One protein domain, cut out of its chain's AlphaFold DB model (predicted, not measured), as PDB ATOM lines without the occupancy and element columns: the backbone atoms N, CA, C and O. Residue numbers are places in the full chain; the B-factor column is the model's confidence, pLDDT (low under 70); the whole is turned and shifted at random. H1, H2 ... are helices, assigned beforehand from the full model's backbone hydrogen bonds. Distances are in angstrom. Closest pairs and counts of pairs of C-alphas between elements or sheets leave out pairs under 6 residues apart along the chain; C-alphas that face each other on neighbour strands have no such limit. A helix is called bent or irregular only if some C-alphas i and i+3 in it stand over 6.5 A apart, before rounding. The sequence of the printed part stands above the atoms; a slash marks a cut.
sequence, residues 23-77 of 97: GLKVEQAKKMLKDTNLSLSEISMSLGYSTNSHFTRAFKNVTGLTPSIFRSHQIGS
ATOM      1  N   GLY A  23     -34.414  25.967  -8.713       88.75
ATOM      2  CA  GLY A  23     -33.440  25.127  -8.016       88.75
ATOM      3  C   GLY A  23     -34.012  24.546  -6.724       88.75
ATOM      4  O   GLY A  23     -33.998  23.330  -6.539       88.75
ATOM      5  N   LEU A  24     -34.615  25.385  -5.877       91.00
ATOM      6  CA  LEU A  24     -35.248  24.943  -4.629       91.00
ATOM      7  C   LEU A  24     -36.390  23.947  -4.875       91.00
ATOM      8  O   LEU A  24     -36.472  22.918  -4.201       91.00
ATOM      9  N   LYS A  25     -37.253  24.214  -5.866       91.69
ATOM     10  CA  LYS A  25     -38.338  23.295  -6.242       91.69
ATOM     11  C   LYS A  25     -37.805  21.953  -6.733       91.69
ATOM     12  O   LYS A  25     -38.373  20.916  -6.399       91.69
ATOM     13  N   VAL A  26     -36.721  21.954  -7.506       92.25
ATOM     14  CA  VAL A  26     -36.102  20.724  -8.012       92.25
ATOM     15  C   VAL A  26     -35.447  19.920  -6.893       92.25
ATOM     16  O   VAL A  26     -35.611  18.702  -6.863       92.25
ATOM     17  N   GLU A  27     -34.778  20.563  -5.940       92.56
ATOM     18  CA  GLU A  27     -34.230  19.869  -4.768       92.56
ATOM     19  C   GLU A  27     -35.331  19.210  -3.928       92.56
ATOM     20  O   GLU A  27     -35.206  18.049  -3.528       92.56
ATOM     21  N   GLN A  28     -36.460  19.897  -3.733       93.88
ATOM     22  CA  GLN A  28     -37.623  19.311  -3.067       93.88
ATOM     23  C   GLN A  28     -38.213  18.147  -3.879       93.88
ATOM     24  O   GLN A  28     -38.500  17.086  -3.322       93.88
ATOM     25  N   ALA A  29     -38.328  18.300  -5.201       92.56
ATOM     26  CA  ALA A  29     -38.797  17.244  -6.092       92.56
ATOM     27  C   ALA A  29     -37.922  15.987  -6.005       92.56
ATOM     28  O   ALA A  29     -38.455  14.884  -5.929       92.56
ATOM     29  N   LYS A  30     -36.589  16.129  -5.972       91.75
ATOM     30  CA  LYS A  30     -35.658  14.995  -5.830       91.75
ATOM     31  C   LYS A  30     -35.927  14.197  -4.553       91.75
ATOM     32  O   LYS A  30     -35.945  12.970  -4.616       91.75
ATOM     33  N   LYS A  31     -36.173  14.876  -3.426       91.50
ATOM     34  CA  LYS A  31     -36.535  14.227  -2.153       91.50
ATOM     35  C   LYS A  31     -37.856  13.476  -2.274       91.50
ATOM     36  O   LYS A  31     -37.912  12.288  -1.987       91.50
ATOM     37  N   MET A  32     -38.895  14.121  -2.808       90.25
ATOM     38  CA  MET A  32     -40.204  13.483  -2.995       90.25
ATOM     39  C   MET A  32     -40.127  12.262  -3.924       90.25
ATOM     40  O   MET A  32     -40.737  11.237  -3.638       90.25
ATOM     41  N   LEU A  33     -39.342  12.338  -5.003       88.06
ATOM     42  CA  LEU A  33     -39.117  11.221  -5.928       88.06
ATOM     43  C   LEU A  33     -38.355  10.047  -5.298       88.06
ATOM     44  O   LEU A  33     -38.466   8.932  -5.806       88.06
ATOM     45  N   LYS A  34     -37.563  10.299  -4.250       86.50
ATOM     46  CA  LYS A  34     -36.735   9.298  -3.569       86.50
ATOM     47  C   LYS A  34     -37.447   8.668  -2.374       86.50
ATOM     48  O   LYS A  34     -37.380   7.455  -2.192       86.50
ATOM     49  N   ASP A  35     -38.107   9.495  -1.575       84.50
ATOM     50  CA  ASP A  35     -38.598   9.122  -0.248       84.50
ATOM     51  C   ASP A  35     -40.087   8.743  -0.262       84.50
ATOM     52  O   ASP A  35     -40.607   8.235   0.729       84.50
ATOM     53  N   THR A  36     -40.787   8.966  -1.381       84.12
ATOM     54  CA  THR A  36     -42.228   8.706  -1.500       84.12
ATOM     55  C   THR A  36     -42.583   7.964  -2.788       84.12
ATOM     56  O   THR A  36     -41.850   7.998  -3.775       84.12
ATOM     57  N   ASN A  37     -43.766   7.341  -2.801       82.88
ATOM     58  CA  ASN A  37     -44.368   6.739  -3.996       82.88
ATOM     59  C   ASN A  37     -45.360   7.678  -4.705       82.88
ATOM     60  O   ASN A  37     -46.126   7.218  -5.550       82.88
ATOM     61  N   LEU A  38     -45.348   8.980  -4.388       85.94
ATOM     62  CA  LEU A  38     -46.259   9.953  -4.993       85.94
ATOM     63  C   LEU A  38     -46.142   9.935  -6.517       85.94
ATOM     64  O   LEU A  38     -45.049   9.807  -7.075       85.94
ATOM     65  N   SER A  39     -47.254  10.076  -7.219       86.38
ATOM     66  CA  SER A  39     -47.272  10.240  -8.670       86.38
ATOM     67  C   SER A  39     -46.615  11.564  -9.083       86.38
ATOM     68  O   SER A  39     -46.487  12.508  -8.301       86.38
ATOM     69  N   LEU A  40     -46.201  11.672 -10.348       85.19
ATOM     70  CA  LEU A  40     -45.664  12.934 -10.871       85.19
ATOM     71  C   LEU A  40     -46.695  14.069 -10.842       85.19
ATOM     72  O   LEU A  40     -46.315  15.229 -10.710       85.19
ATOM     73  N   SER A  41     -47.984  13.731 -10.928       88.00
ATOM     74  CA  SER A  41     -49.081  14.694 -10.820       88.00
ATOM     75  C   SER A  41     -49.152  15.306  -9.419       88.00
ATOM     76  O   SER A  41     -49.175  16.528  -9.273       88.00
ATOM     77  N   GLU A  42     -49.086  14.473  -8.379       87.94
ATOM     78  CA  GLU A  42     -49.103  14.927  -6.982       87.94
ATOM     79  C   GLU A  42     -47.863  15.757  -6.643       87.94
ATOM     80  O   GLU A  42     -47.972  16.819  -6.029       87.94
ATOM     81  N   ILE A  43     -46.683  15.329  -7.106       90.62
ATOM     82  CA  ILE A  43     -45.432  16.079  -6.912       90.62
ATOM     83  C   ILE A  43     -45.501  17.435  -7.630       90.62
ATOM     84  O   ILE A  43     -45.159  18.462  -7.044       90.62
ATOM     85  N   SER A  44     -45.989  17.464  -8.872       89.81
ATOM     86  CA  SER A  44     -46.218  18.699  -9.635       89.81
ATOM     87  C   SER A  44     -47.107  19.675  -8.865       89.81
ATOM     88  O   SER A  44     -46.738  20.840  -8.691       89.81
ATOM     89  N   MET A  45     -48.253  19.195  -8.379       91.50
ATOM     90  CA  MET A  45     -49.216  20.009  -7.643       91.50
ATOM     91  C   MET A  45     -48.623  20.532  -6.329       91.50
ATOM     92  O   MET A  45     -48.710  21.724  -6.041       91.50
ATOM     93  N   SER A  46     -47.930  19.673  -5.577       90.94
ATOM     94  CA  SER A  46     -47.282  20.040  -4.312       90.94
ATOM     95  C   SER A  46     -46.188  21.099  -4.478       90.94
ATOM     96  O   SER A  46     -45.929  21.860  -3.548       90.94
ATOM     97  N   LEU A  47     -45.535  21.157  -5.639       91.31
ATOM     98  CA  LEU A  47     -44.508  22.154  -5.962       91.31
ATOM     99  C   LEU A  47     -45.094  23.420  -6.615       91.31
ATOM    100  O   LEU A  47     -44.346  24.331  -7.000       91.31
ATOM    101  N   GLY A  48     -46.419  23.492  -6.757       90.25
ATOM    102  CA  GLY A  48     -47.133  24.624  -7.341       90.25
ATOM    103  C   GLY A  48     -46.938  24.756  -8.852       90.25
ATOM    104  O   GLY A  48     -46.849  25.877  -9.354       90.25
ATOM    105  N   TYR A  49     -46.796  23.641  -9.574       89.12
ATOM    106  CA  TYR A  49     -46.862  23.626 -11.035       89.12
ATOM    107  C   TYR A  49     -48.289  23.345 -11.497       89.12
ATOM    108  O   TYR A  49     -48.925  22.400 -11.036       89.12
ATOM    109  N   SER A  50     -48.760  24.124 -12.471       86.81
ATOM    110  CA  SER A  50     -50.108  23.976 -13.029       86.81
ATOM    111  C   SER A  50     -50.293  22.682 -13.824       86.81
ATOM    112  O   SER A  50     -51.407  22.186 -13.929       86.81
ATOM    113  N   THR A  51     -49.218  22.136 -14.406       86.00
ATOM    114  CA  THR A  51     -49.255  20.869 -15.147       86.00
ATOM    115  C   THR A  51     -47.977  20.061 -14.942       86.00
ATOM    116  O   THR A  51     -46.884  20.614 -14.770       86.00
ATOM    117  N   ASN A  52     -48.104  18.738 -15.064       88.75
ATOM    118  CA  ASN A  52     -46.970  17.815 -15.015       88.75
ATOM    119  C   ASN A  52     -45.930  18.114 -16.117       88.75
ATOM    120  O   ASN A  52     -44.724  17.998 -15.897       88.75
ATOM    121  N   SER A  53     -46.367  18.571 -17.294       89.12
ATOM    122  CA  SER A  53     -45.468  18.943 -18.394       89.12
ATOM    123  C   SER A  53     -44.561  20.123 -18.027       89.12
ATOM    124  O   SER A  53     -43.361  20.091 -18.322       89.12
ATOM    125  N   HIS A  54     -45.094  21.142 -17.336       89.06
ATOM    126  CA  HIS A  54     -44.287  22.267 -16.845       89.06
ATOM    127  C   HIS A  54     -43.256  21.815 -15.813       89.06
ATOM    128  O   HIS A  54     -42.084  22.185 -15.919       89.06
ATOM    129  N   PHE A  55     -43.677  20.982 -14.860       91.19
ATOM    130  CA  PHE A  55     -42.782  20.387 -13.870       91.19
ATOM    131  C   PHE A  55     -41.671  19.565 -14.536       91.19
ATOM    132  O   PHE A  55     -40.493  19.795 -14.274       91.19
ATOM    133  N   THR A  56     -42.025  18.660 -15.449       90.38
ATOM    134  CA  THR A  56     -41.075  17.773 -16.136       90.38
ATOM    135  C   THR A  56     -40.015  18.562 -16.895       90.38
ATOM    136  O   THR A  56     -38.828  18.239 -16.812       90.38
ATOM    137  N   ARG A  57     -40.412  19.628 -17.602       89.81
ATOM    138  CA  ARG A  57     -39.469  20.489 -18.324       89.81
ATOM    139  C   ARG A  57     -38.561  21.261 -17.370       89.81
ATOM    140  O   ARG A  57     -37.356  21.292 -17.592       89.81
ATOM    141  N   ALA A  58     -39.110  21.844 -16.302       88.38
ATOM    142  CA  ALA A  58     -38.316  22.555 -15.300       88.38
ATOM    143  C   ALA A  58     -37.307  21.624 -14.606       88.38
ATOM    144  O   ALA A  58     -36.129  21.955 -14.503       88.38
ATOM    145  N   PHE A  59     -37.746  20.428 -14.212       91.75
ATOM    146  CA  PHE A  59     -36.897  19.414 -13.593       91.75
ATOM    147  C   PHE A  59     -35.790  18.943 -14.540       91.75
ATOM    148  O   PHE A  59     -34.630  18.875 -14.136       91.75
ATOM    149  N   LYS A  60     -36.111  18.690 -15.815       89.94
ATOM    150  CA  LYS A  60     -35.116  18.310 -16.825       89.94
ATOM    151  C   LYS A  60     -34.113  19.425 -17.105       89.94
ATOM    152  O   LYS A  60     -32.931  19.137 -17.232       89.94
ATOM    153  N   ASN A  61     -34.553  20.679 -17.161       88.19
ATOM    154  CA  ASN A  61     -33.653  21.807 -17.403       88.19
ATOM    155  C   ASN A  61     -32.598  21.958 -16.296       88.19
ATOM    156  O   ASN A  61     -31.477  22.353 -16.586       88.19
ATOM    157  N   VAL A  62     -32.951  21.639 -15.046       88.75
ATOM    158  CA  VAL A  62     -32.031  21.752 -13.901       88.75
ATOM    159  C   VAL A  62     -31.205  20.478 -13.696       88.75
ATOM    160  O   VAL A  62     -30.035  20.558 -13.343       88.75
ATOM    161  N   THR A  63     -31.796  19.294 -13.883       87.19
ATOM    162  CA  THR A  63     -31.145  18.008 -13.553       87.19
ATOM    163  C   THR A  63     -30.573  17.257 -14.754       87.19
ATOM    164  O   THR A  63     -29.867  16.271 -14.568       87.19
ATOM    165  N   GLY A  64     -30.919  17.658 -15.978       89.06
ATOM    166  CA  GLY A  64     -30.615  16.931 -17.215       89.06
ATOM    167  C   GLY A  64     -31.513  15.712 -17.480       89.06
ATOM    168  O   GLY A  64     -31.564  15.227 -18.610       89.06
ATOM    169  N   LEU A  65     -32.272  15.238 -16.485       88.69
ATOM    170  CA  LEU A  65     -33.073  14.011 -16.552       88.69
ATOM    171  C   LEU A  65     -34.563  14.302 -16.358       88.69
ATOM    172  O   LEU A  65     -34.943  15.283 -15.728       88.69
ATOM    173  N   THR A  66     -35.440  13.442 -16.876       89.50
ATOM    174  CA  THR A  66     -36.869  13.545 -16.539       89.50
ATOM    175  C   THR A  66     -37.127  12.986 -15.134       89.50
ATOM    176  O   THR A  66     -36.404  12.089 -14.693       89.50
ATOM    177  N   PRO A  67     -38.175  13.447 -14.427       87.25
ATOM    178  CA  PRO A  67     -38.550  12.913 -13.115       87.25
ATOM    179  C   PRO A  67     -38.756  11.389 -13.097       87.25
ATOM    180  O   PRO A  67     -38.335  10.727 -12.149       87.25
ATOM    181  N   SER A  68     -39.361  10.817 -14.150       86.94
ATOM    182  CA  SER A  68     -39.553   9.362 -14.289       86.94
ATOM    183  C   SER A  68     -38.224   8.621 -14.382       86.94
ATOM    184  O   SER A  68     -38.017   7.634 -13.679       86.94
ATOM    185  N   ILE A  69     -37.304   9.121 -15.215       85.56
ATOM    186  CA  ILE A  69     -35.970   8.536 -15.381       85.56
ATOM    187  C   ILE A  69     -35.188   8.652 -14.072       85.56
ATOM    188  O   ILE A  69     -34.580   7.673 -13.645       85.56
ATOM    189  N   PHE A  70     -35.251   9.805 -13.401       87.69
ATOM    190  CA  PHE A  70     -34.606  10.027 -12.107       87.69
ATOM    191  C   PHE A  70     -35.113   9.044 -11.042       87.69
ATOM    192  O   PHE A  70     -34.309   8.440 -10.331       87.69
ATOM    193  N   ARG A  71     -36.433   8.822 -10.972       85.75
ATOM    194  CA  ARG A  71     -37.029   7.810 -10.087       85.75
ATOM    195  C   ARG A  71     -36.538   6.410 -10.452       85.75
ATOM    196  O   ARG A  71     -36.071   5.693  -9.576       85.75
ATOM    197  N   SER A  72     -36.582   6.042 -11.732       82.06
ATOM    198  CA  SER A  72     -36.141   4.726 -12.214       82.06
ATOM    199  C   SER A  72     -34.665   4.432 -11.892       82.06
ATOM    200  O   SER A  72     -34.342   3.344 -11.423       82.06
ATOM    201  N   HIS A  73     -33.771   5.418 -12.013       72.12
ATOM    202  CA  HIS A  73     -32.351   5.253 -11.664       72.12
ATOM    203  C   HIS A  73     -32.127   4.988 -10.166       72.12
ATOM    204  O   HIS A  73     -31.229   4.235  -9.799       72.12
ATOM    205  N   GLN A  74     -32.961   5.554  -9.288       64.69
ATOM    206  CA  GLN A  74     -32.922   5.252  -7.850       64.69
ATOM    207  C   GLN A  74     -33.488   3.860  -7.549       64.69
ATOM    208  O   GLN A  74     -33.013   3.142  -6.669       64.69
ATOM    209  N   ILE A  75     -34.493   3.465  -8.321       57.28
ATOM    210  CA  ILE A  75     -35.171   2.179  -8.219       57.28
ATOM    211  C   ILE A  75     -34.254   1.043  -8.699       57.28
ATOM    212  O   ILE A  75     -34.259  -0.016  -8.084       57.28
ATOM    213  N   GLY A  76     -33.402   1.264  -9.705       48.34
ATOM    214  CA  GLY A  76     -32.402   0.291 -10.167       48.34
ATOM    215  C   GLY A  76     -31.351  -0.082  -9.110       48.34
ATOM    216  O   GLY A  76     -30.839  -1.195  -9.129       48.34
ATOM    217  N   SER A  77     -31.095   0.788  -8.124       49.81
ATOM    218  CA  SER A  77     -30.266   0.445  -6.952       49.81
ATOM    219  C   SER A  77     -31.039  -0.294  -5.847       49.81
ATOM    220  O   SER A  77     -30.427  -0.773  -4.895       49.81
TER     221      SER A  77
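This is residues 23 to 77 of the 97 residues of the protein "Helix-turn-helix transcriptional regulator" of Thiomicrorhabdus sediminis (UniProt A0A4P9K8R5). Four short helices make a small cluster in which they cross rather than run side by side: H3 crosses the first residues of H1, about perpendicular to it, and H2 sits by the beginning of H3, near the middle of H1. H4 starts by H3, passes the last residues of H1 and leads to Ser 77, at one end of the longest span. The printed part has 55 residues with four named helices, in the order H1, H2, H3, H4, and no named strand; the class is all helix. It is compact, with a radius of gyration of the C-alphas of 10.0 A and spans of 31 by 21 by 18 A.

Find C-alpha 23 at (-33.440, 25.127, -8.016); here H1, residues 23 to 35, begins, the longest helix by residues, and it runs 18.5 A to C-alpha 35 at (-38.598, 9.122, -0.248). Look next at residues 40 to 46 for H2. H3 takes residues 52 to 63 and is 15.9 A long. H4, residues 67 to 76, runs 14.3 A and ends at C-alpha 76, (-32.402, 0.291, -10.167). No helix is bent.

Start at H1. With residues 23 to 26 alone it touches H3, about perpendicular at 77 degrees, and the closest C-alphas are those of Val 26 and Phe 59, 5.8 A apart. With residues 33 to 34 alone H1 touches H4, at a steep tilt of 39 degrees, the same way; look there for the closest C-alphas, those of Leu 33 and Arg 71, 5.8 A apart. H2 is close to H1 but not clearly touching, its closest C-alphas being those of Ala 29 and Ile 43, 6.8 A apart. Go on to H3, the hub, touching three helices. Its residues 52 to 55 alone touch H2, about perpendicular at 89 degrees, with the C-alphas of Ser 44 and Asn 52 closest at 5.5 A. H3 and H4 only just touch, with 3 pairs of C-alphas within 8 A, the closest being those of Thr 56 and Pro 67 at 6.3 A. The helix packing is mostly crossed, with 0 of 4 touching pairs at a shallow tilt. In H1, H2, H3 and H4 every O i to N i+4 pair is within hydrogen-bond range.

The two C-alphas farthest apart are those of Ser 50 and Ser 77, 31.4 A. The printed part has no cut, and its three links, H1 to H2, H2 to H3 and H3 to H4, are tight. In the B-factor column the mean pLDDT of the printed part of this predicted model is 86.0; look at residues 74 to 77 for the values under 70.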